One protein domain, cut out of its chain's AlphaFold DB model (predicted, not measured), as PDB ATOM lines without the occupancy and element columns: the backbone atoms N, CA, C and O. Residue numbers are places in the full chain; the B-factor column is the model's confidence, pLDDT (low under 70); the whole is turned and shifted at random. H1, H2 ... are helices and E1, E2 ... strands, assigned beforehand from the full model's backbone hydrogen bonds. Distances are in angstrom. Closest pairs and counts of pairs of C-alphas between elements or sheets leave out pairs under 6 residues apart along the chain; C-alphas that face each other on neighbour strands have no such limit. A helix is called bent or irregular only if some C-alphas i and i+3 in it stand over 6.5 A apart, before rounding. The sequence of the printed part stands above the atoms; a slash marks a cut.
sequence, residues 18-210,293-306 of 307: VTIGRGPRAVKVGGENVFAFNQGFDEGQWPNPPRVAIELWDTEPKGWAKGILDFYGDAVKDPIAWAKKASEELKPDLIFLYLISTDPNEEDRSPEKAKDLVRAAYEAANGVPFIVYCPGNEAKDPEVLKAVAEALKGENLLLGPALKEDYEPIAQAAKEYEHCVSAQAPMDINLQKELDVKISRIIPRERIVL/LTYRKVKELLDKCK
ATOM      1  N   VAL A  18     142.747 100.593 152.157       98.81
ATOM      2  CA  VAL A  18     142.817 102.051 152.318       98.81
ATOM      3  C   VAL A  18     141.550 102.657 151.731       98.81
ATOM      4  O   VAL A  18     141.136 102.317 150.622       98.81
ATOM      5  N   THR A  19     140.921 103.563 152.476       98.75
ATOM      6  CA  THR A  19     139.778 104.350 151.997       98.75
ATOM      7  C   THR A  19     140.246 105.765 151.688       98.75
ATOM      8  O   THR A  19     140.840 106.394 152.554       98.75
ATOM      9  N   ILE A  20     139.940 106.277 150.496       98.75
ATOM     10  CA  ILE A  20     140.231 107.645 150.047       98.75
ATOM     11  C   ILE A  20     138.900 108.367 149.817       98.75
ATOM     12  O   ILE A  20     138.002 107.847 149.154       98.75
ATOM     13  N   GLY A  21     138.760 109.573 150.359       98.06
ATOM     14  CA  GLY A  21     137.521 110.346 150.343       98.06
ATOM     15  C   GLY A  21     136.556 109.994 151.476       98.06
ATOM     16  O   GLY A  21     136.855 109.186 152.363       98.06
ATOM     17  N   ARG A  22     135.369 110.611 151.431       93.88
ATOM     18  CA  ARG A  22     134.306 110.464 152.433       93.88
ATOM     19  C   ARG A  22     132.945 110.137 151.823       93.88
ATOM     20  O   ARG A  22     132.653 110.419 150.661       93.88
ATOM     21  N   GLY A  23     132.080 109.582 152.670       92.62
ATOM     22  CA  GLY A  23     130.671 109.369 152.359       92.62
ATOM     23  C   GLY A  23     130.451 108.410 151.180       92.62
ATOM     24  O   GLY A  23     131.250 107.498 150.972       92.62
ATOM     25  N   PRO A  24     129.375 108.588 150.394       90.88
ATOM     26  CA  PRO A  24     128.992 107.645 149.340       90.88
ATOM     27  C   PRO A  24     129.959 107.617 148.149       90.88
ATOM     28  O   PRO A  24     129.858 106.724 147.315       90.88
ATOM     29  N   ARG A  25     130.870 108.594 148.054       90.31
ATOM     30  CA  ARG A  25     131.895 108.676 147.004       90.31
ATOM     31  C   ARG A  25     133.270 108.200 147.460       90.31
ATOM     32  O   ARG A  25     134.197 108.243 146.662       90.31
ATOM     33  N   ALA A  26     133.410 107.744 148.706       96.75
ATOM     34  CA  ALA A  26     134.663 107.180 149.182       96.75
ATOM     35  C   ALA A  26     135.062 105.958 148.343       96.75
ATOM     36  O   ALA A  26     134.245 105.079 148.057       96.75
ATOM     37  N   VAL A  27     136.335 105.901 147.972       98.00
ATOM     38  CA  VAL A  27     136.918 104.825 147.178       98.00
ATOM     39  C   VAL A  27     137.798 103.975 148.073       98.00
ATOM     40  O   VAL A  27     138.673 104.481 148.769       98.00
ATOM     41  N   LYS A  28     137.573 102.666 148.032       98.38
ATOM     42  CA  LYS A  28     138.422 101.676 148.689       98.38
ATOM     43  C   LYS A  28     139.397 101.080 147.683       98.38
ATOM     44  O   LYS A  28     139.010 100.801 146.544       98.38
ATOM     45  N   VAL A  29     140.634 100.881 148.122       98.44
ATOM     46  CA  VAL A  29     141.711 100.212 147.385       98.44
ATOM     47  C   VAL A  29     142.418  99.221 148.306       98.44
ATOM     48  O   VAL A  29     142.428  99.402 149.523       98.44
ATOM     49  N   GLY A  30     143.006  98.172 147.736       98.06
ATOM     50  CA  GLY A  30     143.634  97.111 148.520       98.06
ATOM     51  C   GLY A  30     142.635  96.047 148.996       98.06
ATOM     52  O   GLY A  30     141.543  95.885 148.443       98.06
ATOM     53  N   GLY A  31     142.968  95.342 150.073       97.44
ATOM     54  CA  GLY A  31     142.121  94.299 150.658       97.44
ATOM     55  C   GLY A  31     142.310  92.907 150.053       97.44
ATOM     56  O   GLY A  31     141.727  91.954 150.584       97.44
ATOM     57  N   GLU A  32     143.086  92.775 148.976       96.81
ATOM     58  CA  GLU A  32     143.331  91.509 148.291       96.81
ATOM     59  C   GLU A  32     144.268  90.564 149.039       96.81
ATOM     60  O   GLU A  32     145.210  90.985 149.711       96.81
ATOM     61  N   ASN A  33     144.024  89.268 148.882       96.00
ATOM     62  CA  ASN A  33     144.900  88.182 149.333       96.00
ATOM     63  C   ASN A  33     145.195  87.184 148.199       96.00
ATOM     64  O   ASN A  33     145.398  85.998 148.437       96.00
ATOM     65  N   VAL A  34     145.180  87.674 146.961       95.12
ATOM     66  CA  VAL A  34     145.421  86.918 145.731       95.12
ATOM     67  C   VAL A  34     146.190  87.800 144.748       95.12
ATOM     68  O   VAL A  34     146.119  89.029 144.831       95.12
ATOM     69  N   PHE A  35     146.943  87.188 143.835       95.06
ATOM     70  CA  PHE A  35     147.617  87.928 142.770       95.06
ATOM     71  C   PHE A  35     146.639  88.510 141.757       95.06
ATOM     72  O   PHE A  35     145.459  88.152 141.704       95.06
ATOM     73  N   ALA A  36     147.147  89.452 140.966       93.12
ATOM     74  CA  ALA A  36     146.318  90.243 140.088       93.12
ATOM     75  C   ALA A  36     145.554  89.371 139.088       93.12
ATOM     76  O   ALA A  36     146.154  88.658 138.293       93.12
ATOM     77  N   PHE A  37     144.222  89.461 139.121       91.56
ATOM     78  CA  PHE A  37     143.307  88.719 138.244       91.56
ATOM     79  C   PHE A  37     143.329  87.187 138.405       91.56
ATOM     80  O   PHE A  37     142.749  86.482 137.580       91.56
ATOM     81  N   ASN A  38     143.910  86.663 139.490       91.62
ATOM     82  CA  ASN A  38     143.929  85.227 139.778       91.62
ATOM     83  C   ASN A  38     142.715  84.740 140.594       91.62
ATOM     84  O   ASN A  38     142.580  83.541 140.815       91.62
ATOM     85  N   GLN A  39     141.792  85.617 141.015       87.69
ATOM     86  CA  GLN A  39     140.667  85.261 141.903       87.69
ATOM     87  C   GLN A  39     139.661  84.250 141.318       87.69
ATOM     88  O   GLN A  39     138.831  83.714 142.044       87.69
ATOM     89  N   GLY A  40     139.703  84.001 140.005       85.56
ATOM     90  CA  GLY A  40     138.897  82.972 139.337       85.56
ATOM     91  C   GLY A  40     139.562  81.591 139.298       85.56
ATOM     92  O   GLY A  40     138.952  80.645 138.805       85.56
ATOM     93  N   PHE A  41     140.807  81.483 139.774       89.44
ATOM     94  CA  PHE A  41     141.625  80.271 139.728       89.44
ATOM     95  C   PHE A  41     142.210  79.904 141.104       89.44
ATOM     96  O   PHE A  41     142.069  78.755 141.518       89.44
ATOM     97  N   ASP A  42     142.808  80.866 141.812       92.38
ATOM     98  CA  ASP A  42     143.436  80.689 143.130       92.38
ATOM     99  C   ASP A  42     142.452  80.913 144.293       92.38
ATOM    100  O   ASP A  42     141.431  81.593 144.161       92.38
ATOM    101  N   GLU A  43     142.780  80.385 145.477       92.62
ATOM    102  CA  GLU A  43     142.039  80.658 146.709       92.62
ATOM    103  C   GLU A  43     142.348  82.071 147.226       92.62
ATOM    104  O   GLU A  43     143.385  82.338 147.839       92.62
ATOM    105  N   GLY A  44     141.405  82.989 147.031       92.88
ATOM    106  CA  GLY A  44     141.485  84.343 147.561       92.88
ATOM    107  C   GLY A  44     140.489  85.280 146.894       92.88
ATOM    108  O   GLY A  44     139.668  84.879 146.074       92.88
ATOM    109  N   GLN A  45     140.525  86.545 147.290       93.31
ATOM    110  CA  GLN A  45     139.631  87.578 146.789       93.31
ATOM    111  C   GLN A  45     140.401  88.868 146.545       93.31
ATOM    112  O   GLN A  45     141.330  89.200 147.281       93.31
ATOM    113  N   TRP A  46     139.951  89.632 145.553       93.38
ATOM    114  CA  TRP A  46     140.356  91.016 145.341       93.38
ATOM    115  C   TRP A  46     139.122  91.922 145.477       93.38
ATOM    116  O   TRP A  46     138.503  92.280 144.478       93.38
ATOM    117  N   PRO A  47     138.709  92.264 146.714       94.06
ATOM    118  CA  PRO A  47     137.421  92.917 146.960       94.06
ATOM    119  C   PRO A  47     137.344  94.328 146.365       94.06
ATOM    120  O   PRO A  47     136.269  94.770 145.961       94.06
ATOM    121  N   ASN A  48     138.480  95.028 146.297       95.69
ATOM    122  CA  ASN A  48     138.574  96.363 145.724       95.69
ATOM    123  C   ASN A  48     139.466  96.329 144.471       95.69
ATOM    124  O   ASN A  48     140.686  96.448 144.604       95.69
ATOM    125  N   PRO A  49     138.886  96.171 143.267       92.50
ATOM    126  CA  PRO A  49     139.657  96.106 142.028       92.50
ATOM    127  C   PRO A  49     140.434  97.412 141.782       92.50
ATOM    128  O   PRO A  49     140.063  98.448 142.353       92.50
ATOM    129  N   PRO A  50     141.466  97.396 140.912       95.81
ATOM    130  CA  PRO A  50     142.250  98.584 140.598       95.81
ATOM    131  C   PRO A  50     141.380  99.787 140.221       95.81
ATOM    132  O   PRO A  50     140.398  99.665 139.482       95.81
ATOM    133  N   ARG A  51     141.745 100.960 140.740       97.38
ATOM    134  CA  ARG A  51     141.048 102.229 140.510       97.38
ATOM    135  C   ARG A  51     141.840 103.101 139.556       97.38
ATOM    136  O   ARG A  51     143.066 103.075 139.557       97.38
ATOM    137  N   VAL A  52     141.135 103.895 138.761       98.25
ATOM    138  CA  VAL A  52     141.761 104.787 137.783       98.25
ATOM    139  C   VAL A  52     141.553 106.232 138.220       98.25
ATOM    140  O   VAL A  52     140.413 106.679 138.384       98.25
ATOM    141  N   ALA A  53     142.655 106.954 138.389       98.69
ATOM    142  CA  ALA A  53     142.676 108.385 138.630       98.69
ATOM    143  C   ALA A  53     142.918 109.146 137.320       98.69
ATOM    144  O   ALA A  53     143.730 108.716 136.498       98.69
ATOM    145  N   ILE A  54     142.228 110.274 137.131       98.56
ATOM    146  CA  ILE A  54     142.492 111.195 136.016       98.56
ATOM    147  C   ILE A  54     143.414 112.332 136.479       98.56
ATOM    148  O   ILE A  54     143.124 112.984 137.481       98.56
ATOM    149  N   GLU A  55     144.520 112.555 135.772       98.56
ATOM    150  CA  GLU A  55     145.487 113.619 136.056       98.56
ATOM    151  C   GLU A  55     144.980 114.980 135.572       98.56
ATOM    152  O   GLU A  55     144.641 115.147 134.398       98.56
ATOM    153  N   LEU A  56     145.018 115.957 136.474       98.38
ATOM    154  CA  LEU A  56     144.809 117.380 136.235       98.38
ATOM    155  C   LEU A  56     145.986 118.161 136.826       98.38
ATOM    156  O   LEU A  56     146.596 117.722 137.803       98.38
ATOM    157  N   TRP A  57     146.282 119.332 136.270       98.25
ATOM    158  CA  TRP A  57     147.280 120.251 136.824       98.25
ATOM    159  C   TRP A  57     146.612 121.478 137.432       98.25
ATOM    160  O   TRP A  57     145.521 121.881 137.026       98.25
ATOM    161  N   ASP A  58     147.289 122.099 138.392       97.94
ATOM    162  CA  ASP A  58     146.857 123.356 139.005       97.94
ATOM    163  C   ASP A  58     147.223 124.604 138.178       97.94
ATOM    164  O   ASP A  58     147.035 125.738 138.621       97.94
ATOM    165  N   THR A  59     147.740 124.412 136.968       96.75
ATOM    166  CA  THR A  59     148.069 125.464 136.004       96.75
ATOM    167  C   THR A  59     147.766 124.982 134.585       96.75
ATOM    168  O   THR A  59     147.649 123.775 134.342       96.75
ATOM    169  N   GLU A  60     147.627 125.918 133.643       96.88
ATOM    170  CA  GLU A  60     147.334 125.591 132.246       96.88
ATOM    171  C   GLU A  60     148.477 124.748 131.649       96.88
ATOM    172  O   GLU A  60     149.639 125.176 131.640       96.88
ATOM    173  N   PRO A  61     148.182 123.549 131.120       94.94
ATOM    174  CA  PRO A  61     149.214 122.673 130.607       94.94
ATOM    175  C   PRO A  61     149.791 123.184 129.285       94.94
ATOM    176  O   PRO A  61     149.075 123.430 128.313       94.94
ATOM    177  N   LYS A  62     151.122 123.241 129.198       91.50
ATOM    178  CA  LYS A  62     151.835 123.562 127.953       91.50
ATOM    179  C   LYS A  62     152.247 122.290 127.219       91.50
ATOM    180  O   LYS A  62     152.835 121.384 127.805       91.50
ATOM    181  N   GLY A  63     151.973 122.240 125.916       89.56
ATOM    182  CA  GLY A  63     152.432 121.153 125.042       89.56
ATOM    183  C   GLY A  63     151.733 119.807 125.255       89.56
ATOM    184  O   GLY A  63     152.268 118.778 124.849       89.56
ATOM    185  N   TRP A  64     150.562 119.793 125.895       94.75
ATOM    186  CA  TRP A  64     149.733 118.591 125.978       94.75
ATOM    187  C   TRP A  64     149.118 118.231 124.621       94.75
ATOM    188  O   TRP A  64     148.934 119.090 123.755       94.75
ATOM    189  N   ALA A  65     148.797 116.947 124.442       94.31
ATOM    190  CA  ALA A  65     148.240 116.433 123.198       94.31
ATOM    191  C   ALA A  65     146.877 117.065 122.868       94.31
ATOM    192  O   ALA A  65     146.065 117.355 123.753       94.31
ATOM    193  N   LYS A  66     146.630 117.265 121.570       94.25
ATOM    194  CA  LYS A  66     145.472 118.007 121.061       94.25
ATOM    195  C   LYS A  66     144.141 117.392 121.491       94.25
ATOM    196  O   LYS A  66     143.262 118.137 121.890       94.25
ATOM    197  N   GLY A  67     143.981 116.074 121.467       93.94
ATOM    198  CA  GLY A  67     142.765 115.391 121.908       93.94
ATOM    199  C   GLY A  67     142.476 115.540 123.403       93.94
ATOM    200  O   GLY A  67     141.306 115.538 123.790       93.94
ATOM    201  N   ILE A  68     143.496 115.755 124.243       94.94
ATOM    202  CA  ILE A  68     143.292 116.109 125.658       94.94
ATOM    203  C   ILE A  68     142.739 117.535 125.761       94.94
ATOM    204  O   ILE A  68     141.735 117.761 126.438       94.94
ATOM    205  N   LEU A  69     143.364 118.482 125.056       96.75
ATOM    206  CA  LEU A  69     142.944 119.886 125.042       96.75
ATOM    207  C   LEU A  69     141.555 120.065 124.417       96.75
ATOM    208  O   LEU A  69     140.736 120.790 124.965       96.75
ATOM    209  N   ASP A  70     141.255 119.367 123.321       96.81
ATOM    210  CA  ASP A  70     139.957 119.407 122.641       96.81
ATOM    211  C   ASP A  70     138.835 118.869 123.544       96.81
ATOM    212  O   ASP A  70     137.728 119.409 123.544       96.81
ATOM    213  N   PHE A  71     139.107 117.824 124.338       97.31
ATOM    214  CA  PHE A  71     138.125 117.267 125.269       97.31
ATOM    215  C   PHE A  71     137.740 118.283 126.349       97.31
ATOM    216  O   PHE A  71     136.557 118.550 126.573       97.31
ATOM    217  N   TYR A  72     138.731 118.885 127.008       97.38
ATOM    218  CA  TYR A  72     138.486 119.815 128.108       97.38
ATOM    219  C   TYR A  72     138.161 121.244 127.640       97.38
ATOM    220  O   TYR A  72     137.405 121.945 128.318       97.38
ATOM    221  N   GLY A  73     138.590 121.649 126.446       97.00
ATOM    222  CA  GLY A  73     138.391 122.993 125.904       97.00
ATOM    223  C   GLY A  73     138.995 124.062 126.813       97.00
ATOM    224  O   GLY A  73     140.018 123.835 127.453       97.00
ATOM    225  N   ASP A  74     138.324 125.208 126.944       96.38
ATOM    226  CA  ASP A  74     138.792 126.310 127.796       96.38
ATOM    227  C   ASP A  74     138.880 125.965 129.291       96.38
ATOM    228  O   ASP A  74     139.520 126.700 130.040       96.38
ATOM    229  N   ALA A  75     138.299 124.844 129.737       97.38
ATOM    230  CA  ALA A  75     138.380 124.429 131.133       97.38
ATOM    231  C   ALA A  75     139.830 124.193 131.591       97.38
ATOM    232  O   ALA A  75     140.124 124.437 132.751       97.38
ATOM    233  N   VAL A  76     140.755 123.804 130.702       96.62
ATOM    234  CA  VAL A  76     142.175 123.587 131.068       96.62
ATOM    235  C   VAL A  76     142.887 124.846 131.577       96.62
ATOM    236  O   VAL A  76     143.949 124.740 132.180       96.62
ATOM    237  N   LYS A  77     142.314 126.033 131.339       96.75
ATOM    238  CA  LYS A  77     142.843 127.331 131.792       96.75
ATOM    239  C   LYS A  77     142.452 127.667 133.231       96.75
ATOM    240  O   LYS A  77     143.035 128.568 133.825       96.75
ATOM    241  N   ASP A  78     141.452 126.976 133.771       97.81
ATOM    242  CA  ASP A  78     140.943 127.165 135.126       97.81
ATOM    243  C   ASP A  78     140.832 125.792 135.811       97.81
ATOM    244  O   ASP A  78     139.875 125.058 135.557       97.81
ATOM    245  N   PRO A  79     141.771 125.435 136.704       97.44
ATOM    246  CA  PRO A  79     141.779 124.144 137.394       97.44
ATOM    247  C   PRO A  79     140.473 123.800 138.122       97.44
ATOM    248  O   PRO A  79     140.130 122.624 138.242       97.44
ATOM    249  N   ILE A  80     139.706 124.803 138.570       98.31
ATOM    250  CA  ILE A  80     138.411 124.599 139.230       98.31
ATOM    251  C   ILE A  80     137.374 124.146 138.195       98.31
ATOM    252  O   ILE A  80     136.687 123.137 138.384       98.31
ATOM    253  N   ALA A  81     137.289 124.859 137.067       98.44
ATOM    254  CA  ALA A  81     136.435 124.475 135.946       98.44
ATOM    255  C   ALA A  81     136.865 123.131 135.339       98.44
ATOM    256  O   ALA A  81     136.014 122.324 134.952       98.44
ATOM    257  N   TRP A  82     138.172 122.863 135.297       98.44
ATOM    258  CA  TRP A  82     138.732 121.609 134.813       98.44
ATOM    259  C   TRP A  82     138.309 120.430 135.687       98.44
ATOM    260  O   TRP A  82     137.769 119.451 135.168       98.44
ATOM    261  N   ALA A  83     138.474 120.541 137.009       98.50
ATOM    262  CA  ALA A  83     138.072 119.511 137.959       98.50
ATOM    263  C   ALA A  83     136.563 119.235 137.892       98.50
ATOM    264  O   ALA A  83     136.145 118.074 137.834       98.50
ATOM    265  N   LYS A  84     135.746 120.291 137.791       98.50
ATOM    266  CA  LYS A  84     134.302 120.162 137.568       98.50
ATOM    267  C   LYS A  84     133.994 119.397 136.282       98.50
ATOM    268  O   LYS A  84     133.300 118.382 136.335       98.50
ATOM    269  N   LYS A  85     134.546 119.823 135.144       98.38
ATOM    270  CA  LYS A  85     134.302 119.178 133.845       98.38
ATOM    271  C   LYS A  85     134.758 117.717 133.835       98.38
ATOM    272  O   LYS A  85     134.024 116.853 133.361       98.38
ATOM    273  N   ALA A  86     135.926 117.419 134.406       97.94
ATOM    274  CA  ALA A  86     136.405 116.048 134.569       97.94
ATOM    275  C   ALA A  86     135.419 115.210 135.403       97.94
ATOM    276  O   ALA A  86     135.054 114.104 134.997       97.94
ATOM    277  N   SER A  87     134.925 115.750 136.523       97.62
ATOM    278  CA  SER A  87     133.953 115.061 137.380       97.62
ATOM    279  C   SER A  87     132.616 114.780 136.677       97.62
ATOM    280  O   SER A  87     132.061 113.691 136.825       97.62
ATOM    281  N   GLU A  88     132.120 115.718 135.865       97.25
ATOM    282  CA  GLU A  88     130.820 115.621 135.193       97.25
ATOM    283  C   GLU A  88     130.869 114.708 133.957       97.25
ATOM    284  O   GLU A  88     129.979 113.870 133.767       97.25
ATOM    285  N   GLU A  89     131.918 114.829 133.137       97.12
ATOM    286  CA  GLU A  89     132.012 114.145 131.843       97.12
ATOM    287  C   GLU A  89     132.742 112.795 131.887       97.12
ATOM    288  O   GLU A  89     132.435 111.911 131.079       97.12
ATOM    289  N   LEU A  90     133.702 112.611 132.802       96.12
ATOM    290  CA  LEU A  90     134.424 111.339 132.962       96.12
ATOM    291  C   LEU A  90     133.944 110.523 134.157       96.12
ATOM    292  O   LEU A  90     134.064 109.297 134.118       96.12
ATOM    293  N   LYS A  91     133.383 111.175 135.184       95.44
ATOM    294  CA  LYS A  91     132.958 110.537 136.442       95.44
ATOM    295  C   LYS A  91     134.053 109.605 136.988       95.44
ATOM    296  O   LYS A  91     133.831 108.388 137.094       95.44
ATOM    297  N   PRO A  92     135.261 110.144 137.234       96.44
ATOM    298  CA  PRO A  92     136.393 109.327 137.603       96.44
ATOM    299  C   PRO A  92     136.225 108.737 139.006       96.44
ATOM    300  O   PRO A  92     135.498 109.294 139.827       96.44
ATOM    301  N   ASP A  93     136.891 107.610 139.281       95.69
ATOM    302  CA  ASP A  93     136.953 107.080 140.650       95.69
ATOM    303  C   ASP A  93     137.728 108.060 141.543       95.69
ATOM    304  O   ASP A  93     137.329 108.330 142.672       95.69
ATOM    305  N   LEU A  94     138.822 108.612 141.012       98.44
ATOM    306  CA  LEU A  94     139.747 109.511 141.696       98.44
ATOM    307  C   LEU A  94     140.171 110.644 140.751       98.44
ATOM    308  O   LEU A  94     140.316 110.438 139.544       98.44
ATOM    309  N   ILE A  95     140.427 111.829 141.295       98.81
ATOM    310  CA  ILE A  95     141.143 112.896 140.581       98.81
ATOM    311  C   ILE A  95     142.551 112.983 141.155       98.81
ATOM    312  O   ILE A  95     142.715 113.093 142.367       98.81
ATOM    313  N   PHE A  96     143.560 112.932 140.292       98.88
ATOM    314  CA  PHE A  96     144.941 113.226 140.648       98.88
ATOM    315  C   PHE A  96     145.222 114.684 140.288       98.88
ATOM    316  O   PHE A  96     145.316 115.022 139.111       98.88
ATOM    317  N   LEU A  97     145.308 115.557 141.288       98.81
ATOM    318  CA  LEU A  97     145.620 116.969 141.111       98.81
ATOM    319  C   LEU A  97     147.101 117.201 141.408       98.81
ATOM    320  O   LEU A  97     147.532 117.106 142.558       98.81
ATOM    321  N   TYR A  98     147.866 117.513 140.364       98.62
ATOM    322  CA  TYR A  98     149.286 117.812 140.479       98.62
ATOM    323  C   TYR A  98     149.506 119.317 140.644       98.62
ATOM    324  O   TYR A  98     149.179 120.104 139.752       98.62
ATOM    325  N   LEU A  99     150.070 119.712 141.783       98.62
ATOM    326  CA  LEU A  99     150.397 121.091 142.139       98.62
ATOM    327  C   LEU A  99     151.729 121.521 141.515       98.62
ATOM    328  O   LEU A  99     152.635 121.985 142.196       98.62
ATOM    329  N   ILE A 100     151.871 121.336 140.202       97.06
ATOM    330  CA  ILE A 100     153.128 121.590 139.488       97.06
ATOM    331  C   ILE A 100     153.595 123.048 139.616       97.06
ATOM    332  O   ILE A 100     154.792 123.318 139.597       97.06
ATOM    333  N   SER A 101     152.668 123.992 139.802       97.88
ATOM    334  CA  SER A 101     153.009 125.408 139.961       97.88
ATOM    335  C   SER A 101     153.692 125.756 141.292       97.88
ATOM    336  O   SER A 101     154.176 126.877 141.458       97.88
ATOM    337  N   THR A 102     153.728 124.841 142.267       98.38
ATOM    338  CA  THR A 102     154.391 125.102 143.554       98.38
ATOM    339  C   THR A 102     155.895 124.864 143.503       98.38
ATOM    340  O   THR A 102     156.554 125.115 144.507       98.38
ATOM    341  N   ASP A 103     156.449 124.402 142.375       97.00
ATOM    342  CA  ASP A 103     157.895 124.249 142.203       97.00
ATOM    343  C   ASP A 103     158.595 125.610 142.400       97.00
ATOM    344  O   ASP A 103     158.308 126.555 141.649       97.00
ATOM    345  N   PRO A 104     159.522 125.731 143.375       96.75
ATOM    346  CA  PRO A 104     160.268 126.965 143.619       96.75
ATOM    347  C   PRO A 104     161.122 127.442 142.436       96.75
ATOM    348  O   PRO A 104     161.538 128.599 142.410       96.75
ATOM    349  N   ASN A 105     161.416 126.565 141.471       95.88
ATOM    350  CA  ASN A 105     162.193 126.894 140.274       95.88
ATOM    351  C   ASN A 105     161.323 127.357 139.094       95.88
ATOM    352  O   ASN A 105     161.870 127.781 138.078       95.88
ATOM    353  N   GLU A 106     159.996 127.279 139.221       92.44
ATOM    354  CA  GLU A 106     159.038 127.628 138.168       92.44
ATOM    355  C   GLU A 106     158.126 128.788 138.615       92.44
ATOM    356  O   GLU A 106     158.552 129.943 138.635       92.44
ATOM    357  N   GLU A 107     156.857 128.518 138.951       95.38
ATOM    358  CA  GLU A 107     155.887 129.546 139.368       95.38
ATOM    359  C   GLU A 107     155.987 129.908 140.866       95.38
ATOM    360  O   GLU A 107     155.476 130.960 141.259       95.38
ATOM    361  N   ASP A 108     156.604 129.054 141.696       97.50
ATOM    362  CA  ASP A 108     156.728 129.188 143.158       97.50
ATOM    363  C   ASP A 108     155.424 129.619 143.859       97.50
ATOM    364  O   ASP A 108     155.379 130.498 144.732       97.50
ATOM    365  N   ARG A 109     154.299 129.015 143.459       98.00
ATOM    366  CA  ARG A 109     152.996 129.333 144.047       98.00
ATOM    367  C   ARG A 109     153.017 129.081 145.558       98.00
ATOM    368  O   ARG A 109     153.488 128.053 146.039       98.00
ATOM    369  N   SER A 110     152.499 130.042 146.329       98.50
ATOM    370  CA  SER A 110     152.517 129.947 147.792       98.50
ATOM    371  C   SER A 110     151.575 128.851 148.315       98.50
ATOM    372  O   SER A 110     150.545 128.582 147.680       98.50
ATOM    373  N   PRO A 111     151.864 128.272 149.497       98.56
ATOM    374  CA  PRO A 111     150.978 127.319 150.168       98.56
ATOM    375  C   PRO A 111     149.528 127.803 150.302       98.56
ATOM    376  O   PRO A 111     148.599 127.034 150.072       98.56
ATOM    377  N   GLU A 112     149.303 129.084 150.606       98.50
ATOM    378  CA  GLU A 112     147.960 129.661 150.751       98.50
ATOM    379  C   GLU A 112     147.174 129.613 149.442       98.50
ATOM    380  O   GLU A 112     146.018 129.190 149.436       98.50
ATOM    381  N   LYS A 113     147.808 130.005 148.330       98.44
ATOM    382  CA  LYS A 113     147.167 129.990 147.010       98.44
ATOM    383  C   LYS A 113     146.887 128.565 146.545       98.44
ATOM    384  O   LYS A 113     145.808 128.308 146.017       98.44
ATOM    385  N   ALA A 114     147.837 127.653 146.754       98.50
ATOM    386  CA  ALA A 114     147.664 126.242 146.425       98.50
ATOM    387  C   ALA A 114     146.496 125.635 147.220       98.50
ATOM    388  O   ALA A 114     145.586 125.053 146.634       98.50
ATOM    389  N   LYS A 115     146.451 125.863 148.536       98.38
ATOM    390  CA  LYS A 115     145.359 125.432 149.418       98.38
ATOM    391  C   LYS A 115     143.987 125.928 148.960       98.38
ATOM    392  O   LYS A 115     143.051 125.132 148.874       98.38
ATOM    393  N   ASP A 116     143.856 127.225 148.679       98.62
ATOM    394  CA  ASP A 116     142.576 127.803 148.259       98.62
ATOM    395  C   ASP A 116     142.106 127.222 146.916       98.62
ATOM    396  O   ASP A 116     140.916 126.932 146.760       98.62
ATOM    397  N   LEU A 117     143.037 126.981 145.985       98.69
ATOM    398  CA  LEU A 117     142.759 126.329 144.706       98.69
ATOM    399  C   LEU A 117     142.310 124.879 144.891       98.69
ATOM    400  O   LEU A 117     141.286 124.497 144.329       98.69
ATOM    401  N   VAL A 118     143.029 124.077 145.688       98.69
ATOM    402  CA  VAL A 118     142.665 122.670 145.926       98.69
ATOM    403  C   VAL A 118     141.283 122.578 146.563       98.69
ATOM    404  O   VAL A 118     140.467 121.775 146.113       98.69
ATOM    405  N   ARG A 119     140.978 123.425 147.557       98.44
ATOM    406  CA  ARG A 119     139.647 123.464 148.181       98.44
ATOM    407  C   ARG A 119     138.558 123.781 147.158       98.44
ATOM    408  O   ARG A 119     137.579 123.045 147.069       98.44
ATOM    409  N   ALA A 120     138.741 124.833 146.361       98.50
ATOM    410  CA  ALA A 120     137.753 125.227 145.362       98.50
ATOM    411  C   ALA A 120     137.566 124.155 144.272       98.50
ATOM    412  O   ALA A 120     136.437 123.860 143.883       98.50
ATOM    413  N   ALA A 121     138.652 123.527 143.812       98.50
ATOM    414  CA  ALA A 121     138.598 122.436 142.842       98.50
ATOM    415  C   ALA A 121     137.895 121.193 143.412       98.50
ATOM    416  O   ALA A 121     137.082 120.585 142.719       98.50
ATOM    417  N   TYR A 122     138.156 120.841 144.675       98.06
ATOM    418  CA  TYR A 122     137.498 119.731 145.371       98.06
ATOM    419  C   TYR A 122     135.983 119.946 145.506       98.06
ATOM    420  O   TYR A 122     135.188 119.053 145.195       98.06
ATOM    421  N   GLU A 123     135.568 121.151 145.905       97.00
ATOM    422  CA  GLU A 123     134.154 121.536 145.981       97.00
ATOM    423  C   GLU A 123     133.486 121.497 144.595       97.00
ATOM    424  O   GLU A 123     132.398 120.936 144.438       97.00
ATOM    425  N   ALA A 124     134.156 122.030 143.569       98.12
ATOM    426  CA  ALA A 124     133.642 122.086 142.202       98.12
ATOM    427  C   ALA A 124     133.555 120.711 141.522       98.12
ATOM    428  O   ALA A 124     132.623 120.468 140.754       98.12
ATOM    429  N   ALA A 125     134.468 119.791 141.845       97.44
ATOM    430  CA  ALA A 125     134.415 118.390 141.428       97.44
ATOM    431  C   ALA A 125     133.312 117.596 142.138       97.44
ATOM    432  O   ALA A 125     133.201 116.385 141.937       97.44
ATOM    433  N   ASN A 126     132.513 118.267 142.980       91.44
ATOM    434  CA  ASN A 126     131.413 117.698 143.726       91.44
ATOM    435  C   ASN A 126     131.908 116.437 144.437       91.44
ATOM    436  O   ASN A 126     131.530 115.347 144.044       91.44
ATOM    437  N   GLY A 127     132.817 116.553 145.409       83.88
ATOM    438  CA  GLY A 127     133.204 115.473 146.331       83.88
ATOM    439  C   GLY A 127     133.711 114.159 145.713       83.88
ATOM    440  O   GLY A 127     133.585 113.117 146.360       83.88
ATOM    441  N   VAL A 128     134.225 114.169 144.478       97.06
ATOM    442  CA  VAL A 128     135.081 113.083 143.972       97.06
ATOM    443  C   VAL A 128     136.364 113.059 144.819       97.06
ATOM    444  O   VAL A 128     136.908 114.131 145.083       97.06
ATOM    445  N   PRO A 129     136.862 111.897 145.280       98.19
ATOM    446  CA  PRO A 129     138.067 111.857 146.106       98.19
ATOM    447  C   PRO A 129     139.321 112.302 145.344       98.19
ATOM    448  O   PRO A 129     139.505 111.956 144.173       98.19
ATOM    449  N   PHE A 130     140.184 113.074 146.011       98.75
ATOM    450  CA  PHE A 130     141.402 113.624 145.412       98.75
ATOM    451  C   PHE A 130     142.655 112.915 145.926       98.75
ATOM    452  O   PHE A 130     142.799 112.625 147.118       98.75
ATOM    453  N   ILE A 131     143.580 112.713 144.996       98.94
ATOM    454  CA  ILE A 131     145.003 112.513 145.231       98.94
ATOM    455  C   ILE A 131     145.661 113.860 144.930       98.94
ATOM    456  O   ILE A 131     145.478 114.384 143.833       98.94
ATOM    457  N   VAL A 132     146.375 114.442 145.889       98.88
ATOM    458  CA  VAL A 132     147.028 115.749 145.729       98.88
ATOM    459  C   VAL A 132     148.527 115.549 145.823       98.88
ATOM    460  O   VAL A 132     149.018 115.110 146.864       98.88
ATOM    461  N   TYR A 133     149.223 115.840 144.727       98.69
ATOM    462  CA  TYR A 133     150.670 115.689 144.633       98.69
ATOM    463  C   TYR A 133     151.379 117.032 144.478       98.69
ATOM    464  O   TYR A 133     150.918 117.874 143.709       98.69
ATOM    465  N   CYS A 134     152.518 117.193 145.146       98.44
ATOM    466  CA  CYS A 134     153.474 118.279 144.914       98.44
ATOM    467  C   CYS A 134     154.694 117.799 144.091       98.44
ATOM    468  O   CYS A 134     154.845 116.591 143.888       98.44
ATOM    469  N   PRO A 135     155.543 118.708 143.568       96.56
ATOM    470  CA  PRO A 135     156.646 118.367 142.656       96.56
ATOM    471  C   PRO A 135     157.811 117.542 143.230       96.56
ATOM    472  O   PRO A 135     158.650 117.087 142.452       96.56
ATOM    473  N   GLY A 136     157.891 117.350 144.547       96.00
ATOM    474  CA  GLY A 136     158.977 116.644 145.233       96.00
ATOM    475  C   GLY A 136     160.061 117.567 145.800       96.00
ATOM    476  O   GLY A 136     161.233 117.192 145.812       96.00
ATOM    477  N   ASN A 137     159.716 118.792 146.216       97.69
ATOM    478  CA  ASN A 137     160.662 119.702 146.863       97.69
ATOM    479  C   ASN A 137     160.604 119.575 148.395       97.69
ATOM    480  O   ASN A 137     159.640 120.015 149.015       97.69
ATOM    481  N   GLU A 138     161.685 119.079 149.007       96.25
ATOM    482  CA  GLU A 138     161.752 118.750 150.445       96.25
ATOM    483  C   GLU A 138     161.409 119.906 151.404       96.25
ATOM    484  O   GLU A 138     160.978 119.676 152.534       96.25
ATOM    485  N   ALA A 139     161.600 121.159 150.976       96.06
ATOM    486  CA  ALA A 139     161.314 122.335 151.791       96.06
ATOM    487  C   ALA A 139     159.897 122.867 151.547       96.06
ATOM    488  O   ALA A 139     159.189 123.217 152.490       96.06
ATOM    489  N   LYS A 140     159.480 122.934 150.280       98.25
ATOM    490  CA  LYS A 140     158.217 123.555 149.874       98.25
ATOM    491  C   LYS A 140     157.021 122.619 150.035       98.25
ATOM    492  O   LYS A 140     155.954 123.061 150.467       98.25
ATOM    493  N   ASP A 141     157.182 121.341 149.711       98.50
ATOM    494  CA  ASP A 141     156.083 120.378 149.674       98.50
ATOM    495  C   ASP A 141     155.428 120.180 151.046       98.50
ATOM    496  O   ASP A 141     154.194 120.233 151.110       98.50
ATOM    497  N   PRO A 142     156.176 120.056 152.165       98.75
ATOM    498  CA  PRO A 142     155.567 119.966 153.488       98.75
ATOM    499  C   PRO A 142     154.699 121.172 153.850       98.75
ATOM    500  O   PRO A 142     153.642 121.003 154.460       98.75
ATOM    501  N   GLU A 143     155.113 122.386 153.474       98.75
ATOM    502  CA  GLU A 143     154.344 123.607 153.738       98.75
ATOM    503  C   GLU A 143     153.033 123.615 152.945       98.75
ATOM    504  O   GLU A 143     151.961 123.861 153.507       98.75
ATOM    505  N   VAL A 144     153.107 123.289 151.650       98.88
ATOM    506  CA  VAL A 144     151.946 123.225 150.753       98.88
ATOM    507  C   VAL A 144     150.971 122.135 151.196       98.88
ATOM    508  O   VAL A 144     149.784 122.410 151.386       98.88
ATOM    509  N   LEU A 145     151.451 120.906 151.400       98.88
ATOM    510  CA  LEU A 145     150.602 119.769 151.752       98.88
ATOM    511  C   LEU A 145     149.981 119.929 153.139       98.88
ATOM    512  O   LEU A 145     148.818 119.570 153.318       98.88
ATOM    513  N   LYS A 146     150.692 120.528 154.105       98.88
ATOM    514  CA  LYS A 146     150.110 120.871 155.409       98.88
ATOM    515  C   LYS A 146     148.974 121.881 155.270       98.88
ATOM    516  O   LYS A 146     147.923 121.695 155.880       98.88
ATOM    517  N   ALA A 147     149.164 122.926 154.465       98.88
ATOM    518  CA  ALA A 147     148.137 123.932 154.229       98.88
ATOM    519  C   ALA A 147     146.890 123.314 153.565       98.88
ATOM    520  O   ALA A 147     145.766 123.578 153.999       98.88
ATOM    521  N   VAL A 148     147.079 122.454 152.556       98.81
ATOM    522  CA  VAL A 148     145.993 121.701 151.899       98.81
ATOM    523  C   VAL A 148     145.268 120.783 152.887       98.81
ATOM    524  O   VAL A 148     144.037 120.802 152.940       98.81
ATOM    525  N   ALA A 149     146.018 120.020 153.686       98.81
ATOM    526  CA  ALA A 149     145.484 119.117 154.700       98.81
ATOM    527  C   ALA A 149     144.590 119.858 155.708       98.81
ATOM    528  O   ALA A 149     143.477 119.430 156.001       98.81
ATOM    529  N   GLU A 150     145.034 121.018 156.194       98.75
ATOM    530  CA  GLU A 150     144.259 121.830 157.132       98.75
ATOM    531  C   GLU A 150     142.936 122.325 156.525       98.75
ATOM    532  O   GLU A 150     141.883 122.210 157.158       98.75
ATOM    533  N   ALA A 151     142.956 122.844 155.290       98.56
ATOM    534  CA  ALA A 151     141.746 123.372 154.649       98.56
ATOM    535  C   ALA A 151     140.693 122.312 154.339       98.56
ATOM    536  O   ALA A 151     139.505 122.632 154.314       98.56
ATOM    537  N   LEU A 152     141.122 121.081 154.067       97.94
ATOM    538  CA  LEU A 152     140.245 119.977 153.692       97.94
ATOM    539  C   LEU A 152     140.155 118.929 154.800       97.94
ATOM    540  O   LEU A 152     139.889 117.762 154.522       97.94
ATOM    541  N   LYS A 153     140.327 119.347 156.062       98.44
ATOM    542  CA  LYS A 153     140.356 118.455 157.222       98.44
ATOM    543  C   LYS A 153     139.253 117.398 157.186       98.44
ATOM    544  O   LYS A 153     138.045 117.670 157.128       98.44
ATOM    545  N   GLY A 154     139.700 116.156 157.286       97.06
ATOM    546  CA  GLY A 154     138.872 114.972 157.327       97.06
ATOM    547  C   GLY A 154     138.316 114.541 155.980       97.06
ATOM    548  O   GLY A 154     137.777 113.440 155.934       97.06
ATOM    549  N   GLU A 155     138.457 115.308 154.887       97.56
ATOM    550  CA  GLU A 155     138.016 114.871 153.547       97.56
ATOM    551  C   GLU A 155     138.770 113.641 153.045       97.56
ATOM    552  O   GLU A 155     138.408 113.063 152.021       97.56
ATOM    553  N   ASN A 156     139.773 113.194 153.807       98.50
ATOM    554  CA  ASN A 156     140.442 111.919 153.628       98.50
ATOM    555  C   ASN A 156     141.081 111.788 152.234       98.50
ATOM    556  O   ASN A 156     140.990 110.759 151.570       98.50
ATOM    557  N   LEU A 157     141.704 112.878 151.785       98.75
ATOM    558  CA  LEU A 157     142.558 112.935 150.602       98.75
ATOM    559  C   LEU A 157     143.741 111.963 150.707       98.75
ATOM    560  O   LEU A 157     144.150 111.602 151.811       98.75
ATOM    561  N   LEU A 158     144.327 111.609 149.563       98.94
ATOM    562  CA  LEU A 158     145.656 111.001 149.496       98.94
ATOM    563  C   LEU A 158     146.690 112.090 149.186       98.94
ATOM    564  O   LEU A 158     146.660 112.664 148.100       98.94
ATOM    565  N   LEU A 159     147.578 112.384 150.133       98.94
ATOM    566  CA  LEU A 159     148.586 113.441 150.015       98.94
ATOM    567  C   LEU A 159     149.951 112.851 149.666       98.94
ATOM    568  O   LEU A 159     150.357 111.853 150.263       98.94
ATOM    569  N   GLY A 160     150.677 113.464 148.738       98.25
ATOM    570  CA  GLY A 160     152.021 113.016 148.395       98.25
ATOM    571  C   GLY A 160     152.788 113.975 147.481       98.25
ATOM    572  O   GLY A 160     152.350 115.102 147.267       98.25
ATOM    573  N   PRO A 161     153.922 113.524 146.934       98.19
ATOM    574  CA  PRO A 161     154.667 112.371 147.435       98.19
ATOM    575  C   PRO A 161     155.262 112.680 148.822       98.19
ATOM    576  O   PRO A 161     155.672 113.802 149.084       98.19
ATOM    577  N   ALA A 162     155.294 111.693 149.718       98.56
ATOM    578  CA  ALA A 162     156.149 111.727 150.903       98.56
ATOM    579  C   ALA A 162     157.457 111.004 150.568       98.56
ATOM    580  O   ALA A 162     157.439 109.801 150.294       98.56
ATOM    581  N   LEU A 163     158.566 111.736 150.576       98.12
ATOM    582  CA  LEU A 163     159.909 111.266 150.253       98.12
ATOM    583  C   LEU A 163     160.707 110.987 151.530       98.12
ATOM    584  O   LEU A 163     160.310 111.322 152.646       98.12
ATOM    585  N   LYS A 164     161.873 110.355 151.390       97.19
ATOM    586  CA  LYS A 164     162.726 109.995 152.534       97.19
ATOM    587  C   LYS A 164     163.137 111.213 153.370       97.19
ATOM    588  O   LYS A 164     163.339 111.075 154.578       97.19
ATOM    589  N   GLU A 165     163.281 112.359 152.727       97.25
ATOM    590  CA  GLU A 165     163.766 113.610 153.296       97.25
ATOM    591  C   GLU A 165     162.656 114.384 154.031       97.25
ATOM    592  O   GLU A 165     162.938 115.045 155.029       97.25
ATOM    593  N   ASP A 166     161.398 114.246 153.604       98.06
ATOM    594  CA  ASP A 166     160.282 115.108 154.023       98.06
ATOM    595  C   ASP A 166     159.029 114.355 154.523       98.06
ATOM    596  O   ASP A 166     158.018 114.974 154.875       98.06
ATOM    597  N   TYR A 167     159.089 113.021 154.632       98.50
ATOM    598  CA  TYR A 167     157.943 112.204 155.047       98.50
ATOM    599  C   TYR A 167     157.365 112.591 156.407       98.50
ATOM    600  O   TYR A 167     156.160 112.462 156.614       98.50
ATOM    601  N   GLU A 168     158.202 113.006 157.361       98.75
ATOM    602  CA  GLU A 168     157.786 113.229 158.745       98.75
ATOM    603  C   GLU A 168     156.763 114.372 158.869       98.75
ATOM    604  O   GLU A 168     155.663 114.116 159.376       98.75
ATOM    605  N   PRO A 169     157.029 115.601 158.379       98.69
ATOM    606  CA  PRO A 169     156.035 116.671 158.420       98.69
ATOM    607  C   PRO A 169     154.786 116.369 157.574       98.69
ATOM    608  O   PRO A 169     153.681 116.702 158.010       98.69
ATOM    609  N   ILE A 170     154.921 115.696 156.423       98.81
ATOM    610  CA  ILE A 170     153.779 115.324 155.567       98.81
ATOM    611  C   ILE A 170     152.884 114.296 156.274       98.81
ATOM    612  O   ILE A 170     151.666 114.481 156.363       98.81
ATOM    613  N   ALA A 171     153.469 113.242 156.846       98.81
ATOM    614  CA  ALA A 171     152.730 112.215 157.574       98.81
ATOM    615  C   ALA A 171     152.090 112.759 158.856       98.81
ATOM    616  O   ALA A 171     150.976 112.360 159.208       98.81
ATOM    617  N   GLN A 172     152.753 113.695 159.541       98.81
ATOM    618  CA  GLN A 172     152.197 114.338 160.726       98.81
ATOM    619  C   GLN A 172     150.995 115.225 160.374       98.81
ATOM    620  O   GLN A 172     149.974 115.146 161.059       98.81
ATOM    621  N   ALA A 173     151.073 115.997 159.285       98.75
ATOM    622  CA  ALA A 173     149.940 116.766 158.773       98.75
ATOM    623  C   ALA A 173     148.776 115.849 158.364       98.75
ATOM    624  O   ALA A 173     147.638 116.068 158.778       98.75
ATOM    625  N   ALA A 174     149.051 114.771 157.622       98.81
ATOM    626  CA  ALA A 174     148.020 113.813 157.234       98.81
ATOM    627  C   ALA A 174     147.355 113.150 158.451       98.81
ATOM    628  O   ALA A 174     146.138 112.986 158.487       98.81
ATOM    629  N   LYS A 175     148.122 112.819 159.494       98.75
ATOM    630  CA  LYS A 175     147.577 112.294 160.750       98.75
ATOM    631  C   LYS A 175     146.671 113.306 161.451       98.75
ATOM    632  O   LYS A 175     145.558 112.951 161.834       98.75
ATOM    633  N   GLU A 176     147.152 114.533 161.637       98.75
ATOM    634  CA  GLU A 176     146.457 115.602 162.367       98.75
ATOM    635  C   GLU A 176     145.136 116.007 161.699       98.75
ATOM    636  O   GLU A 176     144.134 116.248 162.380       98.75
ATOM    637  N   TYR A 177     145.129 116.031 160.366       98.81
ATOM    638  CA  TYR A 177     143.988 116.456 159.561       98.81
ATOM    639  C   TYR A 177     143.210 115.301 158.916       98.81
ATOM    640  O   TYR A 177     142.315 115.537 158.113       98.81
ATOM    641  N   GLU A 178     143.484 114.061 159.328       98.50
ATOM    642  CA  GLU A 178     142.714 112.863 158.969       98.50
ATOM    643  C   GLU A 178     142.715 112.527 157.461       98.50
ATOM    644  O   GLU A 178     141.674 112.256 156.856       98.50
ATOM    645  N   HIS A 179     143.909 112.504 156.874       98.81
ATOM    646  CA  HIS A 179     144.194 112.140 155.485       98.81
ATOM    647  C   HIS A 179     145.052 110.877 155.367       98.81
ATOM    648  O   HIS A 179     145.583 110.372 156.356       98.81
ATOM    649  N   CYS A 180     145.183 110.380 154.138       98.88
ATOM    650  CA  CYS A 180     146.122 109.335 153.749       98.88
ATOM    651  C   CYS A 180     147.419 109.937 153.186       98.88
ATOM    652  O   CYS A 180     147.446 111.092 152.757       98.88
ATOM    653  N   VAL A 181     148.481 109.132 153.142       98.88
ATOM    654  CA  VAL A 181     149.805 109.502 152.623       98.88
ATOM    655  C   VAL A 181     150.220 108.548 151.510       98.88
ATOM    656  O   VAL A 181     150.035 107.339 151.632       98.88
ATOM    657  N   SER A 182     150.809 109.089 150.447       98.75
ATOM    658  CA  SER A 182     151.505 108.312 149.429       98.75
ATOM    659  C   SER A 182     153.010 108.320 149.697       98.75
ATOM    660  O   SER A 182     153.642 109.373 149.625       98.75
ATOM    661  N   ALA A 183     153.570 107.167 150.052       98.56
ATOM    662  CA  ALA A 183     154.979 106.982 150.384       98.56
ATOM    663  C   ALA A 183     155.765 106.632 149.120       98.56
ATOM    664  O   ALA A 183     155.635 105.515 148.615       98.56
ATOM    665  N   GLN A 184     156.576 107.563 148.614       98.38
ATOM    666  CA  GLN A 184     157.288 107.374 147.355       98.38
ATOM    667  C   GLN A 184     158.753 106.992 147.576       98.38
ATOM    668  O   GLN A 184     159.497 107.700 148.254       98.38
ATOM    669  N   ALA A 185     159.182 105.889 146.960       96.62
ATOM    670  CA  ALA A 185     160.581 105.475 146.926       96.62
ATOM    671  C   ALA A 185     161.002 105.080 145.498       96.62
ATOM    672  O   ALA A 185     160.235 104.442 144.779       96.62
ATOM    673  N   PRO A 186     162.229 105.424 145.064       92.81
ATOM    674  CA  PRO A 186     162.642 105.256 143.673       92.81
ATOM    675  C   PRO A 186     162.985 103.795 143.344       92.81
ATOM    676  O   PRO A 186     164.133 103.383 143.492       92.81
ATOM    677  N   MET A 187     161.997 103.021 142.873       91.94
ATOM    678  CA  MET A 187     162.142 101.669 142.303       91.94
ATOM    679  C   MET A 187     163.052 100.703 143.096       91.94
ATOM    680  O   MET A 187     163.721  99.843 142.520       91.94
ATOM    681  N   ASP A 188     163.070 100.808 144.428       95.12
ATOM    682  CA  ASP A 188     163.850  99.939 145.312       95.12
ATOM    683  C   ASP A 188     162.987  99.472 146.488       95.12
ATOM    684  O   ASP A 188     162.513 100.262 147.306       95.12
ATOM    685  N   ILE A 189     162.800  98.155 146.583       94.56
ATOM    686  CA  ILE A 189     161.948  97.538 147.602       94.56
ATOM    687  C   ILE A 189     162.470  97.752 149.029       94.56
ATOM    688  O   ILE A 189     161.677  97.849 149.961       94.56
ATOM    689  N   ASN A 190     163.786  97.832 149.225       96.00
ATOM    690  CA  ASN A 190     164.365  98.041 150.547       96.00
ATOM    691  C   ASN A 190     164.198  99.498 150.979       96.00
ATOM    692  O   ASN A 190     163.858  99.741 152.135       96.00
ATOM    693  N   LEU A 191     164.392 100.447 150.055       97.62
ATOM    694  CA  LEU A 191     164.136 101.865 150.326       97.62
ATOM    695  C   LEU A 191     162.659 102.109 150.632       97.62
ATOM    696  O   LEU A 191     162.360 102.788 151.614       97.62
ATOM    697  N   GLN A 192     161.751 101.496 149.862       97.94
ATOM    698  CA  GLN A 192     160.319 101.544 150.154       97.94
ATOM    699  C   GLN A 192     160.044 101.000 151.562       97.94
ATOM    700  O   GLN A 192     159.459 101.697 152.383       97.94
ATOM    701  N   LYS A 193     160.571  99.812 151.900       97.44
ATOM    702  CA  LYS A 193     160.385  99.216 153.232       97.44
ATOM    703  C   LYS A 193     160.878 100.121 154.360       97.44
ATOM    704  O   LYS A 193     160.233 100.220 155.402       97.44
ATOM    705  N   GLU A 194     162.049 100.733 154.188       98.06
ATOM    706  CA  GLU A 194     162.625 101.638 155.183       98.06
ATOM    707  C   GLU A 194     161.717 102.854 155.409       98.06
ATOM    708  O   GLU A 194     161.476 103.232 156.559       98.06
ATOM    709  N   LEU A 195     161.209 103.445 154.324       98.44
ATOM    710  CA  LEU A 195     160.290 104.577 154.370       98.44
ATOM    711  C   LEU A 195     158.965 104.194 155.044       98.44
ATOM    712  O   LEU A 195     158.530 104.870 155.978       98.44
ATOM    713  N   ASP A 196     158.382 103.064 154.656       97.75
ATOM    714  CA  ASP A 196     157.103 102.576 155.172       97.75
ATOM    715  C   ASP A 196     157.160 102.291 156.675       97.75
ATOM    716  O   ASP A 196     156.235 102.637 157.414       97.75
ATOM    717  N   VAL A 197     158.273 101.726 157.163       98.44
ATOM    718  CA  VAL A 197     158.514 101.521 158.600       98.44
ATOM    719  C   VAL A 197     158.511 102.851 159.355       98.44
ATOM    720  O   VAL A 197     158.010 102.911 160.480       98.44
ATOM    721  N   LYS A 198     159.080 103.913 158.777       98.56
ATOM    722  CA  LYS A 198     159.127 105.236 159.415       98.56
ATOM    723  C   LYS A 198     157.750 105.899 159.415       98.56
ATOM    724  O   LYS A 198     157.303 106.330 160.476       98.56
ATOM    725  N   ILE A 199     157.053 105.910 158.279       98.69
ATOM    726  CA  ILE A 199     155.709 106.499 158.156       98.69
ATOM    727  C   ILE A 199     154.701 105.748 159.042       98.69
ATOM    728  O   ILE A 199     153.908 106.384 159.738       98.69
ATOM    729  N   SER A 200     154.797 104.416 159.129       98.38
ATOM    730  CA  SER A 200     153.916 103.579 159.966       98.38
ATOM    731  C   SER A 200     154.029 103.854 161.473       98.38
ATOM    732  O   SER A 200     153.151 103.466 162.243       98.38
ATOM    733  N   ARG A 201     155.093 104.531 161.934       98.38
ATOM    734  CA  ARG A 201     155.206 104.999 163.332       98.38
ATOM    735  C   ARG A 201     154.374 106.254 163.597       98.38
ATOM    736  O   ARG A 201     154.090 106.565 164.754       98.38
ATOM    737  N   ILE A 202     153.998 106.974 162.544       98.69
ATOM    738  CA  ILE A 202     153.267 108.238 162.609       98.69
ATOM    739  C   ILE A 202     151.783 107.985 162.338       98.69
ATOM    740  O   ILE A 202     150.944 108.382 163.153       98.69
ATOM    741  N   ILE A 203     151.464 107.286 161.245       98.31
ATOM    742  CA  ILE A 203     150.101 107.040 160.753       98.31
ATOM    743  C   ILE A 203     149.873 105.530 160.516       98.31
ATOM    744  O   ILE A 203     150.818 104.833 160.156       98.31
ATOM    745  N   PRO A 204     148.661 104.982 160.742       98.31
ATOM    746  CA  PRO A 204     148.378 103.566 160.477       98.31
ATOM    747  C   PRO A 204     148.559 103.177 159.001       98.31
ATOM    748  O   PRO A 204     148.305 103.985 158.108       98.31
ATOM    749  N   ARG A 205     148.912 101.908 158.749       98.38
ATOM    750  CA  ARG A 205     149.109 101.336 157.398       98.38
ATOM    751  C   ARG A 205     147.865 101.444 156.518       98.38
ATOM    752  O   ARG A 205     147.973 101.641 155.317       98.38
ATOM    753  N   GLU A 206     146.681 101.406 157.120       98.44
ATOM    754  CA  GLU A 206     145.375 101.589 156.472       98.44
ATOM    755  C   GLU A 206     145.153 103.021 155.938       98.44
ATOM    756  O   GLU A 206     144.087 103.341 155.411       98.44
ATOM    757  N   ARG A 207     146.156 103.896 156.069       98.75
ATOM    758  CA  ARG A 207     146.206 105.249 155.501       98.75
ATOM    759  C   ARG A 207     147.471 105.507 154.674       98.75
ATOM    760  O   ARG A 207     147.779 106.663 154.397       98.75
ATOM    761  N   ILE A 208     148.202 104.462 154.289       98.88
ATOM    762  CA  ILE A 208     149.425 104.574 153.487       98.88
ATOM    763  C   ILE A 208     149.213 103.870 152.145       98.88
ATOM    764  O   ILE A 208     148.740 102.737 152.094       98.88
ATOM    765  N   VAL A 209     149.581 104.547 151.061       98.94
ATOM    766  CA  VAL A 209     149.676 103.988 149.709       98.94
ATOM    767  C   VAL A 209     151.144 104.028 149.292       98.94
ATOM    768  O   VAL A 209     151.810 105.037 149.500       98.94
ATOM    769  N   LEU A 210     151.663 102.941 148.732       98.81
ATOM    770  CA  LEU A 210     153.047 102.861 148.266       98.81
ATOM    771  C   LEU A 210     153.144 103.403 146.844       98.81
ATOM    772  O   LEU A 210     152.352 103.012 145.989       98.81
ATOM    773  N   LEU A 293     140.402 109.459 126.587       97.62
ATOM    774  CA  LEU A 293     140.135 108.217 125.848       97.62
ATOM    775  C   LEU A 293     140.774 106.992 126.515       97.62
ATOM    776  O   LEU A 293     140.098 105.975 126.657       97.62
ATOM    777  N   THR A 294     142.041 107.085 126.936       98.06
ATOM    778  CA  THR A 294     142.723 106.004 127.657       98.06
ATOM    779  C   THR A 294     141.989 105.687 128.953       98.06
ATOM    780  O   THR A 294     141.719 104.521 129.221       98.06
ATOM    781  N   TYR A 295     141.571 106.717 129.699       98.06
ATOM    782  CA  TYR A 295     140.785 106.563 130.923       98.06
ATOM    783  C   TYR A 295     139.551 105.677 130.696       98.06
ATOM    784  O   TYR A 295     139.349 104.689 131.402       98.06
ATOM    785  N   ARG A 296     138.750 105.986 129.665       97.19
ATOM    786  CA  ARG A 296     137.539 105.214 129.336       97.19
ATOM    787  C   ARG A 296     137.856 103.765 128.974       97.19
ATOM    788  O   ARG A 296     137.185 102.866 129.471       97.19
ATOM    789  N   LYS A 297     138.875 103.542 128.141       97.19
ATOM    790  CA  LYS A 297     139.273 102.196 127.706       97.19
ATOM    791  C   LYS A 297     139.778 101.338 128.860       97.19
ATOM    792  O   LYS A 297     139.330 100.208 129.014       97.19
ATOM    793  N   VAL A 298     140.682 101.872 129.681       97.31
ATOM    794  CA  VAL A 298     141.247 101.140 130.823       97.31
ATOM    795  C   VAL A 298     140.151 100.813 131.831       97.31
ATOM    796  O   VAL A 298     140.089  99.684 132.305       97.31
ATOM    797  N   LYS A 299     139.227 101.745 132.096       95.62
ATOM    798  CA  LYS A 299     138.068 101.473 132.954       95.62
ATOM    799  C   LYS A 299     137.195 100.345 132.400       95.62
ATOM    800  O   LYS A 299     136.880  99.415 133.133       95.62
ATOM    801  N   GLU A 300     136.868 100.386 131.107       95.12
ATOM    802  CA  GLU A 300     136.092  99.329 130.445       95.12
ATOM    803  C   GLU A 300     136.795  97.961 130.522       95.12
ATOM    804  O   GLU A 300     136.148  96.944 130.771       95.12
ATOM    805  N   LEU A 301     138.114  97.921 130.320       94.06
ATOM    806  CA  LEU A 301     138.904  96.692 130.423       94.06
ATOM    807  C   LEU A 301     138.910  96.146 131.852       94.06
ATOM    808  O   LEU A 301     138.631  94.966 132.050       94.06
ATOM    809  N   LEU A 302     139.172  96.995 132.848       93.38
ATOM    810  CA  LEU A 302     139.149  96.593 134.254       93.38
ATOM    811  C   LEU A 302     137.763  96.101 134.673       93.38
ATOM    812  O   LEU A 302     137.674  95.102 135.378       93.38
ATOM    813  N   ASP A 303     136.689  96.744 134.208       91.06
ATOM    814  CA  ASP A 303     135.314  96.311 134.468       91.06
ATOM    815  C   ASP A 303     135.027  94.913 133.904       91.06
ATOM    816  O   ASP A 303     134.350  94.125 134.562       91.06
ATOM    817  N   LYS A 304     135.579  94.564 132.734       88.38
ATOM    818  CA  LYS A 304     135.463  93.211 132.154       88.38
ATOM    819  C   LYS A 304     136.266  92.156 132.918       88.38
ATOM    820  O   LYS A 304     135.913  90.983 132.865       88.38
ATOM    821  N   CYS A 305     137.331  92.563 133.607       81.75
ATOM    822  CA  CYS A 305     138.182  91.676 134.402       81.75
ATOM    823  C   CYS A 305     137.710  91.507 135.857       81.75
ATOM    824  O   CYS A 305     138.307  90.726 136.602       81.75
ATOM    825  N   LYS A 306     136.662  92.228 136.284       71.94
ATOM    826  CA  LYS A 306     135.998  92.007 137.576       71.94
ATOM    827  C   LYS A 306     135.249  90.673 137.513       71.94
ATOM    828  O   LYS A 306     134.106  90.626 137.066       71.94
TER     829      LYS A 306
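This is residues 18 to 210 and 293 to 306 of the 307 residues of the protein "Acetyl-CoA decarbonylase/synthase complex subunit delta" of Deltaproteobacteria bacterium (UniProt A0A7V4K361). Six parallel strands, in the order E3 E4 E5 E6 E7 E8, form a strongly twisted sheet curled like part of a barrel, with H2, H3, H4, H5 and H6 in a row round its outside and H7 beside its edge strand E3. The hairpin E1 and E2 caps the end where the strands begin, and the long loop of residues 31 to 50 reaches out beyond it. The printed part has 207 residues, with seven named helices and eight named strands, along the chain E1 E2 E3 H1 H2 E4 H3 E5 H4 E6 H5 E7 H6 E8 H7; the class is mixed. It is compact, with a radius of gyration of the C-alphas of 17.3 A and spans of 50 by 40 by 32 A.

E1, residues 18 to 20, begins at C-alpha 18, (142.817, 102.051, 152.318). E2 is 27 to 30, E3 51 to 57, 19.4 A long. H1, 66 to 77, is irregular: C-alphas 71 and 74 are 9.4 A apart. H2 is 79 to 89, E4 94 to 98, H3 111 to 124, 19.8 A long, E5 130 to 133, H4 140 to 151, 17.2 A, E6 158 to 162, H5 167 to 176, E7 180 to 184, H6 189 to 199 and E8 208 to 210. H7, 293 to 304, 16.9 A long, ends at C-alpha 304, (135.463, 93.211, 132.154).

In the antiparallel hairpin E1 and E2, N 20 and O 27 are 2.8 A apart. Parallel neighbours are within hydrogen-bond range at N 56 and O 96, 2.8 A, for E3 and E4; N 131 and O 95, 2.8 A, for E4 and E5; N 132 and O 158, 2.9 A, for E5 and E6; N 182 and O 159, 2.8 A, for E6 and E7; and N 209 and O 181, 2.9 A, for E7 and E8. Five strand-helix-strand units, parallel neighbours joined through helices, run from E3 to E8 with right-handed crossovers. H2 and H4 are on the same face, each at a height over the sheet of 9.8 A. H3 only grazes the sheet with residues 118 to 122. H4 and H5 touch at a shallow tilt of 6 degrees, the same way, closest at the C-alphas of Lys 146 and Ala 173, 5.3 A. H5 and H6 only just touch, with 3 pairs of C-alphas within 8 A, closest at Ala 171 and Ile 199, 6.5 A. H1 is not on the sheet; its residues 72 to 76 touch H2, closest at the C-alphas of Ala 75 and Trp 82, 4.6 A. H7 is on the sheet, its Lys 299 C-alpha 6.9 A from that of Val 52, their closest pair. Every O i to N i+4 pair is within hydrogen-bond range in H2 to H7, but 4 of 8 in H1.

The C-alphas of Phe 41 and Ser 110, the two farthest apart, are 51.5 A apart. Residues 211 to 292 are not printed, and C-alphas 210 and 293 stand 26.4 A apart across the cut. The links E2 to E3 and E4 to H3 are long. The mean pLDDT of the printed part is 96.7, and no printed residue is under 70.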